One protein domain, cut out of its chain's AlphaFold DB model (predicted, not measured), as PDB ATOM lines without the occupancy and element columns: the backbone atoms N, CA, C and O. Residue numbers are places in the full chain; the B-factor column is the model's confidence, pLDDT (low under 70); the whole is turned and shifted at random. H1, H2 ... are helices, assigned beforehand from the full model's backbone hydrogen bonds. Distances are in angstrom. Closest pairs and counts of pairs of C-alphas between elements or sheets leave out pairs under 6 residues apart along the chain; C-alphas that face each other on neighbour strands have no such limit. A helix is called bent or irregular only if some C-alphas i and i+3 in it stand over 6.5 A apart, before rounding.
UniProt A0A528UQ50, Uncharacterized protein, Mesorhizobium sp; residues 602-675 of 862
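This is residues 602 to 675 of the 862 residues of an uncharacterized protein of Mesorhizobium sp (UniProt A0A528UQ50). H1 and H2 meet at a corner as an L, and H4 sets off from the first part of H1 toward H2, so that these three make a rough triangle. H3, the longest helix, folds back along H2 as a helical hairpin and covers one side of this triangle. The printed part has 74 residues with four named helices in the order H1, H2, H3, H4 and no named strand; its class is all helix. It is compact, with a radius of gyration of the C-alphas of 11.4 A, and rounded, spanning 31 by 24 by 20 A.

H1 holds residues 604 to 618, 21.2 A long, and begins at C-alpha 604 at (210.140, 230.720, 240.681). H2 holds residues 620 to 631, 16.3 A. H3 holds residues 635 to 652, 25.9 A, beginning at C-alpha 635 at (233.515, 219.331, 231.573). H4 holds residues 659 to 669, 15.0 A, and ends at C-alpha 669 at (225.962, 233.118, 238.200). H4 is neither bent nor irregular, but only just: C-alphas 666 and 669 are 6.0 A apart.

H1 and H2 touch only at the corner by their link, about perpendicular at 73 degrees; their closest C-alphas, of Gly 616 and Gly 623, are 4.2 A apart. H1 touches H4 with residues 604 to 609 alone, at a steep tilt of 46 degrees, the same way; the closest C-alphas, of Val 605 and Leu 661, are 5.0 A apart. H2 and H3 form a helical hairpin and touch at a shallow tilt of 23 degrees, opposite ways, H3 with residues 638 to 645 alone; the closest C-alphas, of Leu 629 and Arg 638, are 6.0 A apart. H2 and H4 are near each other, with 5 pairs of C-alphas within 10 A. H1 and H3 are only just apart, 8.4 A at the closest, and H3 and H4 are apart. In H1, H2, H3 and H4 every O i to N i+4 pair is within hydrogen-bond range.

The two C-alphas farthest apart, of Glu 603 and Ser 634, are 31.8 A apart. The printed part has no cut. The links H1 to H2 and H2 to H3 are tight, H3 to H4 is short, and no link is long. The mean pLDDT of the printed part is 86.0; residues 653 to 654 and 672 to 673 are under 70.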
ATOM      1  N   LEU A 602     209.419 229.560 235.595       88.31
ATOM      2  CA  LEU A 602     210.025 230.860 235.294       88.31
ATOM      3  C   LEU A 602     209.736 231.910 236.377       88.31
ATOM      4  O   LEU A 602     210.626 232.689 236.705       88.31
ATOM      5  N   GLU A 603     208.526 231.927 236.954       88.44
ATOM      6  CA  GLU A 603     208.184 232.806 238.085       88.44
ATOM      7  C   GLU A 603     209.065 232.488 239.307       88.44
ATOM      8  O   GLU A 603     209.558 233.397 239.971       88.44
ATOM      9  N   LEU A 604     209.329 231.199 239.555       87.44
ATOM     10  CA  LEU A 604     210.140 230.720 240.681       87.44
ATOM     11  C   LEU A 604     211.651 230.973 240.523       87.44
ATOM     12  O   LEU A 604     212.393 230.861 241.503       87.44
ATOM     13  N   VAL A 605     212.127 231.326 239.318       90.62
ATOM     14  CA  VAL A 605     213.552 231.625 239.082       90.62
ATOM     15  C   VAL A 605     214.020 232.811 239.918       90.62
ATOM     16  O   VAL A 605     215.141 232.767 240.421       90.62
ATOM     17  N   ASP A 606     213.194 233.852 240.069       91.00
ATOM     18  CA  ASP A 606     213.579 235.063 240.801       91.00
ATOM     19  C   ASP A 606     213.942 234.727 242.251       91.00
ATOM     20  O   ASP A 606     215.112 234.823 242.628       91.00
ATOM     21  N   ASP A 607     212.981 234.217 243.024       87.00
ATOM     22  CA  ASP A 607     213.184 233.815 244.421       87.00
ATOM     23  C   ASP A 607     214.360 232.835 244.564       87.00
ATOM     24  O   ASP A 607     215.227 233.020 245.424       87.00
ATOM     25  N   GLY A 608     214.446 231.838 243.674       88.88
ATOM     26  CA  GLY A 608     215.517 230.844 243.688       88.88
ATOM     27  C   GLY A 608     216.911 231.446 243.477       88.88
ATOM     28  O   GLY A 608     217.843 231.118 244.212       88.88
ATOM     29  N   LEU A 609     217.082 232.347 242.505       91.31
ATOM     30  CA  LEU A 609     218.369 233.004 242.257       91.31
ATOM     31  C   LEU A 609     218.755 233.939 243.404       91.31
ATOM     32  O   LEU A 609     219.920 233.954 243.805       91.31
ATOM     33  N   ARG A 610     217.798 234.699 243.947       90.88
ATOM     34  CA  ARG A 610     218.030 235.585 245.098       90.88
ATOM     35  C   ARG A 610     218.497 234.805 246.319       90.88
ATOM     36  O   ARG A 610     219.489 235.181 246.945       90.88
ATOM     37  N   GLU A 611     217.821 233.697 246.621       88.25
ATOM     38  CA  GLU A 611     218.194 232.822 247.728       88.25
ATOM     39  C   GLU A 611     219.598 232.247 247.506       88.25
ATOM     40  O   GLU A 611     220.443 232.349 248.391       88.25
ATOM     41  N   ILE A 612     219.916 231.747 246.307       90.62
ATOM     42  CA  ILE A 612     221.250 231.197 246.004       90.62
ATOM     43  C   ILE A 612     222.358 232.255 246.122       90.62
ATOM     44  O   ILE A 612     223.415 231.947 246.677       90.62
ATOM     45  N   VAL A 613     222.143 233.490 245.652       91.44
ATOM     46  CA  VAL A 613     223.121 234.590 245.796       91.44
ATOM     47  C   VAL A 613     223.364 234.909 247.270       91.44
ATOM     48  O   VAL A 613     224.516 234.975 247.708       91.44
ATOM     49  N   ALA A 614     222.297 235.046 248.060       89.44
ATOM     50  CA  ALA A 614     222.411 235.288 249.496       89.44
ATOM     51  C   ALA A 614     223.133 234.131 250.210       89.44
ATOM     52  O   ALA A 614     224.017 234.356 251.040       89.44
ATOM     53  N   LEU A 615     222.812 232.884 249.850       88.44
ATOM     54  CA  LEU A 615     223.439 231.692 250.418       88.44
ATOM     55  C   LEU A 615     224.916 231.560 250.049       88.44
ATOM     56  O   LEU A 615     225.704 231.172 250.912       88.44
ATOM     57  N   GLY A 616     225.295 231.883 248.811       89.19
ATOM     58  CA  GLY A 616     226.685 231.843 248.352       89.19
ATOM     59  C   GLY A 616     227.596 232.806 249.118       89.19
ATOM     60  O   GLY A 616     228.772 232.510 249.304       89.19
ATOM     61  N   LEU A 617     227.047 233.921 249.613       88.38
ATOM     62  CA  LEU A 617     227.772 234.893 250.437       88.38
ATOM     63  C   LEU A 617     227.725 234.573 251.938       88.38
ATOM     64  O   LEU A 617     228.684 234.857 252.652       88.38
ATOM     65  N   ALA A 618     226.621 234.006 252.432       88.19
ATOM     66  CA  ALA A 618     226.429 233.735 253.858       88.19
ATOM     67  C   ALA A 618     227.012 232.388 254.322       88.19
ATOM     68  O   ALA A 618     227.351 232.238 255.495       88.19
ATOM     69  N   ASN A 619     227.103 231.389 253.438       87.62
ATOM     70  CA  ASN A 619     227.588 230.052 253.766       87.62
ATOM     71  C   ASN A 619     228.872 229.741 252.989       87.62
ATOM     72  O   ASN A 619     228.841 229.562 251.772       87.62
ATOM     73  N   GLN A 620     229.982 229.621 253.720       87.56
ATOM     74  CA  GLN A 620     231.307 229.395 253.147       87.56
ATOM     75  C   GLN A 620     231.380 228.129 252.280       87.56
ATOM     76  O   GLN A 620     231.975 228.162 251.213       87.56
ATOM     77  N   ASP A 621     230.731 227.038 252.685       88.06
ATOM     78  CA  ASP A 621     230.757 225.777 251.938       88.06
ATOM     79  C   ASP A 621     230.053 225.907 250.575       88.06
ATOM     80  O   ASP A 621     230.577 225.476 249.548       88.06
ATOM     81  N   VAL A 622     228.895 226.576 250.538       88.81
ATOM     82  CA  VAL A 622     228.178 226.865 249.283       88.81
ATOM     83  C   VAL A 622     228.981 227.835 248.412       88.81
ATOM     84  O   VAL A 622     229.127 227.602 247.209       88.81
ATOM     85  N   GLY A 623     229.545 228.886 249.012       89.00
ATOM     86  CA  GLY A 623     230.405 229.853 248.328       89.00
ATOM     87  C   GLY A 623     231.640 229.206 247.692       89.00
ATOM     88  O   GLY A 623     231.927 229.448 246.517       89.00
ATOM     89  N   ASP A 624     232.318 228.313 248.415       89.50
ATOM     90  CA  ASP A 624     233.495 227.583 247.935       89.50
ATOM     91  C   ASP A 624     233.148 226.668 246.751       89.50
ATOM     92  O   ASP A 624     233.901 226.582 245.776       89.50
ATOM     93  N   GLN A 625     231.987 226.006 246.775       90.00
ATOM     94  CA  GLN A 625     231.528 225.202 245.638       90.00
ATOM     95  C   GLN A 625     231.224 226.037 244.396       90.00
ATOM     96  O   GLN A 625     231.620 225.651 243.293       90.00
ATOM     97  N   ILE A 626     230.544 227.171 244.567       90.88
ATOM     98  CA  ILE A 626     230.249 228.109 243.479       90.88
ATOM     99  C   ILE A 626     231.559 228.640 242.879       90.88
ATOM    100  O   ILE A 626     231.718 228.658 241.656       90.88
ATOM    101  N   ALA A 627     232.526 229.014 243.719       89.06
ATOM    102  CA  ALA A 627     233.840 229.478 243.280       89.06
ATOM    103  C   ALA A 627     234.596 228.400 242.489       89.06
ATOM    104  O   ALA A 627     235.120 228.683 241.409       89.06
ATOM    105  N   ARG A 628     234.590 227.148 242.967       88.81
ATOM    106  CA  ARG A 628     235.188 226.016 242.240       88.81
ATOM    107  C   ARG A 628     234.537 225.833 240.872       88.81
ATOM    108  O   ARG A 628     235.254 225.828 239.877       88.81
ATOM    109  N   LEU A 629     233.203 225.808 240.806       89.69
ATOM    110  CA  LEU A 629     232.447 225.690 239.551       89.69
ATOM    111  C   LEU A 629     232.794 226.773 238.522       89.69
ATOM    112  O   LEU A 629     232.869 226.473 237.331       89.69
ATOM    113  N   ARG A 630     233.020 228.014 238.966       88.81
ATOM    114  CA  ARG A 630     233.413 229.146 238.106       88.81
ATOM    115  C   ARG A 630     234.846 229.046 237.581       88.81
ATOM    116  O   ARG A 630     235.139 229.587 236.520       88.81
ATOM    117  N   SER A 631     235.728 228.385 238.330       86.75
ATOM    118  CA  SER A 631     237.153 228.239 237.999       86.75
ATOM    119  C   SER A 631     237.480 226.994 237.164       86.75
ATOM    120  O   SER A 631     238.534 226.932 236.531       86.75
ATOM    121  N   THR A 632     236.598 225.992 237.168       85.88
ATOM    122  CA  THR A 632     236.819 224.715 236.486       85.88
ATOM    123  C   THR A 632     236.644 224.842 234.971       85.88
ATOM    124  O   THR A 632     235.582 225.231 234.491       85.88
ATOM    125  N   ASN A 633     237.656 224.400 234.217       81.50
ATOM    126  CA  ASN A 633     237.639 224.349 232.747       81.50
ATOM    127  C   ASN A 633     237.388 222.934 232.181       81.50
ATOM    128  O   ASN A 633     237.324 222.755 230.969       81.50
ATOM    129  N   SER A 634     237.268 221.917 233.042       87.50
ATOM    130  CA  SER A 634     236.998 220.526 232.653       87.50
ATOM    131  C   SER A 634     235.504 220.218 232.716       87.50
ATOM    132  O   SER A 634     234.882 220.392 233.763       87.50
ATOM    133  N   HIS A 635     234.934 219.700 231.624       84.56
ATOM    134  CA  HIS A 635     233.515 219.331 231.573       84.56
ATOM    135  C   HIS A 635     233.143 218.266 232.616       84.56
ATOM    136  O   HIS A 635     232.164 218.446 233.335       84.56
ATOM    137  N   GLY A 636     233.944 217.204 232.754       87.88
ATOM    138  CA  GLY A 636     233.651 216.122 233.702       87.88
ATOM    139  C   GLY A 636     233.770 216.554 235.167       87.88
ATOM    140  O   GLY A 636     232.951 216.176 236.001       87.88
ATOM    141  N   GLU A 637     234.753 217.399 235.490       88.00
ATOM    142  CA  GLU A 637     234.878 217.951 236.845       88.00
ATOM    143  C   GLU A 637     233.742 218.937 237.151       88.00
ATOM    144  O   GLU A 637     233.188 218.921 238.251       88.00
ATOM    145  N   ARG A 638     233.347 219.756 236.167       88.88
ATOM    146  CA  ARG A 638     232.218 220.680 236.301       88.88
ATOM    147  C   ARG A 638     230.914 219.931 236.568       88.88
ATOM    148  O   ARG A 638     230.165 220.348 237.445       88.88
ATOM    149  N   GLU A 639     230.661 218.828 235.867       88.50
ATOM    150  CA  GLU A 639     229.476 217.991 236.093       88.50
ATOM    151  C   GLU A 639     229.447 217.416 237.517       88.50
ATOM    152  O   GLU A 639     228.437 217.537 238.211       88.50
ATOM    153  N   ALA A 640     230.568 216.873 238.005       90.50
ATOM    154  CA  ALA A 640     230.658 216.342 239.367       90.50
ATOM    155  C   ALA A 640     230.451 217.429 240.441       90.50
ATOM    156  O   ALA A 640     229.732 217.224 241.426       90.50
ATOM    157  N   LEU A 641     231.044 218.612 240.252       90.25
ATOM    158  CA  LEU A 641     230.848 219.757 241.146       90.25
ATOM    159  C   LEU A 641     229.401 220.260 241.118       90.25
ATOM    160  O   LEU A 641     228.855 220.607 242.165       90.25
ATOM    161  N   TRP A 642     228.766 220.259 239.945       90.12
ATOM    162  CA  TRP A 642     227.372 220.657 239.769       90.12
ATOM    163  C   TRP A 642     226.414 219.684 240.460       90.12
ATOM    164  O   TRP A 642     225.512 220.108 241.185       90.12
ATOM    165  N   GLN A 643     226.636 218.375 240.316       89.50
ATOM    166  CA  GLN A 643     225.877 217.350 241.040       89.50
ATOM    167  C   GLN A 643     226.030 217.514 242.559       89.50
ATOM    168  O   GLN A 643     225.058 217.410 243.303       89.50
ATOM    169  N   SER A 644     227.236 217.837 243.034       90.44
ATOM    170  CA  SER A 644     227.476 218.076 244.459       90.44
ATOM    171  C   SER A 644     226.768 219.333 244.978       90.44
ATOM    172  O   SER A 644     226.149 219.279 246.042       90.44
ATOM    173  N   LEU A 645     226.831 220.450 244.243       89.69
ATOM    174  CA  LEU A 645     226.143 221.691 244.612       89.69
ATOM    175  C   LEU A 645     224.622 221.507 244.597       89.69
ATOM    176  O   LEU A 645     223.954 221.854 245.569       89.69
ATOM    177  N   SER A 646     224.077 220.919 243.530       89.25
ATOM    178  CA  SER A 646     222.635 220.687 243.405       89.25
ATOM    179  C   SER A 646     222.104 219.784 244.518       89.25
ATOM    180  O   SER A 646     221.079 220.093 245.125       89.25
ATOM    181  N   HIS A 647     222.843 218.728 244.880       86.81
ATOM    182  CA  HIS A 647     222.480 217.871 246.005       86.81
ATOM    183  C   HIS A 647     222.468 218.629 247.340       86.81
ATOM    184  O   HIS A 647     221.545 218.445 248.132       86.81
ATOM    185  N   ARG A 648     223.445 219.511 247.591       84.88
ATOM    186  CA  ARG A 648     223.481 220.320 248.822       84.88
ATOM    187  C   ARG A 648     222.346 221.334 248.898       84.88
ATOM    188  O   ARG A 648     221.708 221.440 249.945       84.88
ATOM    189  N   LEU A 649     222.070 222.042 247.805       85.00
ATOM    190  CA  LEU A 649     220.943 222.974 247.734       85.00
ATOM    191  C   LEU A 649     219.614 222.238 247.978       85.00
ATOM    192  O   LEU A 649     218.806 222.693 248.783       85.00
ATOM    193  N   ALA A 650     219.435 221.049 247.392       80.06
ATOM    194  CA  ALA A 650     218.250 220.221 247.617       80.06
ATOM    195  C   ALA A 650     218.137 219.696 249.064       80.06
ATOM    196  O   ALA A 650     217.038 219.654 249.619       80.06
ATOM    197  N   GLN A 651     219.252 219.302 249.697       78.38
ATOM    198  CA  GLN A 651     219.268 218.809 251.083       78.38
ATOM    199  C   GLN A 651     218.879 219.874 252.107       78.38
ATOM    200  O   GLN A 651     218.254 219.543 253.114       78.38
ATOM    201  N   ARG A 652     219.255 221.134 251.867       73.56
ATOM    202  CA  ARG A 652     218.965 222.240 252.784       73.56
ATOM    203  C   ARG A 652     217.469 222.526 252.903       73.56
ATOM    204  O   ARG A 652     217.054 223.058 253.922       73.56
ATOM    205  N   GLY A 653     216.676 222.156 251.895       63.41
ATOM    206  CA  GLY A 653     215.283 222.576 251.791       63.41
ATOM    207  C   GLY A 653     215.173 224.065 251.442       63.41
ATOM    208  O   GLY A 653     216.104 224.831 251.661       63.41
ATOM    209  N   GLY A 654     214.051 224.481 250.854       65.62
ATOM    210  CA  GLY A 654     213.796 225.891 250.511       65.62
ATOM    211  C   GLY A 654     213.999 226.260 249.038       65.62
ATOM    212  O   GLY A 654     213.191 227.015 248.518       65.62
ATOM    213  N   ILE A 655     214.956 225.641 248.333       76.44
ATOM    214  CA  ILE A 655     215.199 225.895 246.900       76.44
ATOM    215  C   ILE A 655     214.702 224.719 246.061       76.44
ATOM    216  O   ILE A 655     215.098 223.573 246.296       76.44
ATOM    217  N   ASP A 656     213.867 225.002 245.062       75.31
ATOM    218  CA  ASP A 656     213.478 224.031 244.041       75.31
ATOM    219  C   ASP A 656     214.326 224.214 242.775       75.31
ATOM    220  O   ASP A 656     214.207 225.213 242.067       75.31
ATOM    221  N   LEU A 657     215.225 223.264 242.503       83.12
ATOM    222  CA  LEU A 657     216.124 223.301 241.347       83.12
ATOM    223  C   LEU A 657     215.409 222.813 240.080       83.12
ATOM    224  O   LEU A 657     215.759 221.774 239.517       83.12
ATOM    225  N   SER A 658     214.424 223.587 239.626       85.88
ATOM    226  CA  SER A 658     213.775 223.375 238.332       85.88
ATOM    227  C   SER A 658     214.779 223.500 237.179       85.88
ATOM    228  O   SER A 658     215.872 224.067 237.317       85.88
ATOM    229  N   HIS A 659     214.405 222.996 235.999       88.25
ATOM    230  CA  HIS A 659     215.228 223.157 234.800       88.25
ATOM    231  C   HIS A 659     215.485 224.644 234.495       88.25
ATOM    232  O   HIS A 659     216.623 225.030 234.232       88.25
ATOM    233  N   ALA A 660     214.458 225.493 234.620       89.88
ATOM    234  CA  ALA A 660     214.570 226.934 234.399       89.88
ATOM    235  C   ALA A 660     215.554 227.612 235.368       89.88
ATOM    236  O   ALA A 660     216.399 228.407 234.939       89.88
ATOM    237  N   LEU A 661     215.499 227.269 236.661       90.56
ATOM    238  CA  LEU A 661     216.431 227.805 237.655       90.56
ATOM    239  C   LEU A 661     217.860 227.315 237.394       90.56
ATOM    240  O   LEU A 661     218.797 228.108 237.440       90.56
ATOM    241  N   SER A 662     218.033 226.034 237.057       89.75
ATOM    242  CA  SER A 662     219.330 225.443 236.706       89.75
ATOM    243  C   SER A 662     219.986 226.132 235.503       89.75
ATOM    244  O   SER A 662     221.165 226.505 235.557       89.75
ATOM    245  N   VAL A 663     219.223 226.350 234.426       89.81
ATOM    246  CA  VAL A 663     219.689 227.067 233.230       89.81
ATOM    247  C   VAL A 663     220.056 228.504 233.585       89.81
ATOM    248  O   VAL A 663     221.144 228.960 233.236       89.81
ATOM    249  N   SER A 664     219.206 229.201 234.342       90.31
ATOM    250  CA  SER A 664     219.458 230.586 234.759       90.31
ATOM    251  C   SER A 664     220.696 230.710 235.649       90.31
ATOM    252  O   SER A 664     221.508 231.615 235.462       90.31
ATOM    253  N   LEU A 665     220.894 229.765 236.570       89.31
ATOM    254  CA  LEU A 665     222.058 229.701 237.450       89.31
ATOM    255  C   LEU A 665     223.351 229.513 236.644       89.31
ATOM    256  O   LEU A 665     224.320 230.249 236.848       89.31
ATOM    257  N   ASN A 666     223.351 228.584 235.683       87.12
ATOM    258  CA  ASN A 666     224.489 228.349 234.793       87.12
ATOM    259  C   ASN A 666     224.788 229.555 233.898       87.12
ATOM    260  O   ASN A 666     225.937 229.989 233.799       87.12
ATOM    261  N   ASN A 667     223.744 230.123 233.301       84.44
ATOM    262  CA  ASN A 667     223.852 231.223 232.358       84.44
ATOM    263  C   ASN A 667     224.065 232.579 233.015       84.44
ATOM    264  O   ASN A 667     224.284 233.520 232.273       84.44
ATOM    265  N   ARG A 668     223.994 232.749 234.336       85.62
ATOM    266  CA  ARG A 668     224.179 234.072 234.968       85.62
ATOM    267  C   ARG A 668     225.242 234.051 236.052       85.62
ATOM    268  O   ARG A 668     226.192 234.826 235.998       85.62
ATOM    269  N   LEU A 669     225.112 233.136 237.009       85.38
ATOM    270  CA  LEU A 669     225.962 233.118 238.200       85.38
ATOM    271  C   LEU A 669     227.183 232.212 238.039       85.38
ATOM    272  O   LEU A 669     228.223 232.526 238.608       85.38
ATOM    273  N   LEU A 670     227.098 231.113 237.285       86.81
ATOM    274  CA  LEU A 670     228.196 230.141 237.135       86.81
ATOM    275  C   LEU A 670     228.990 230.294 235.828       86.81
ATOM    276  O   LEU A 670     229.665 229.342 235.412       86.81
ATOM    277  N   ARG A 671     228.910 231.468 235.186       80.31
ATOM    278  CA  ARG A 671     229.741 231.812 234.026       80.31
ATOM    279  C   ARG A 671     231.213 231.906 234.432       80.31
ATOM    280  O   ARG A 671     231.552 232.364 235.525       80.31
ATOM    281  N   THR A 672     232.095 231.498 233.529       68.81
ATOM    282  CA  THR A 672     233.540 231.670 233.695       68.81
ATOM    283  C   THR A 672     233.868 233.164 233.766       68.81
ATOM    284  O   THR A 672     233.408 233.937 232.929       68.81
ATOM    285  N   GLY A 673     234.638 233.581 234.774       65.81
ATOM    286  CA  GLY A 673     234.946 234.997 235.030       65.81
ATOM    287  C   GLY A 673     233.994 235.698 236.009       65.81
ATOM    288  O   GLY A 673     234.319 236.779 236.493       65.81
ATOM    289  N   SER A 674     232.870 235.076 236.380       78.56
ATOM    290  CA  SER A 674     232.073 235.514 237.530       78.56
ATOM    291  C   SER A 674     232.832 235.236 238.831       78.56
ATOM    292  O   SER A 674     233.492 234.207 238.970       78.56
ATOM    293  N   GLY A 675     232.734 236.136 239.810       82.12
ATOM    294  CA  GLY A 675     233.414 236.003 241.102       82.12
ATOM    295  C   GLY A 675     232.624 236.640 242.247       82.12
ATOM    296  O   GLY A 675     231.575 237.231 241.996       82.12
TER     297      GLY A 675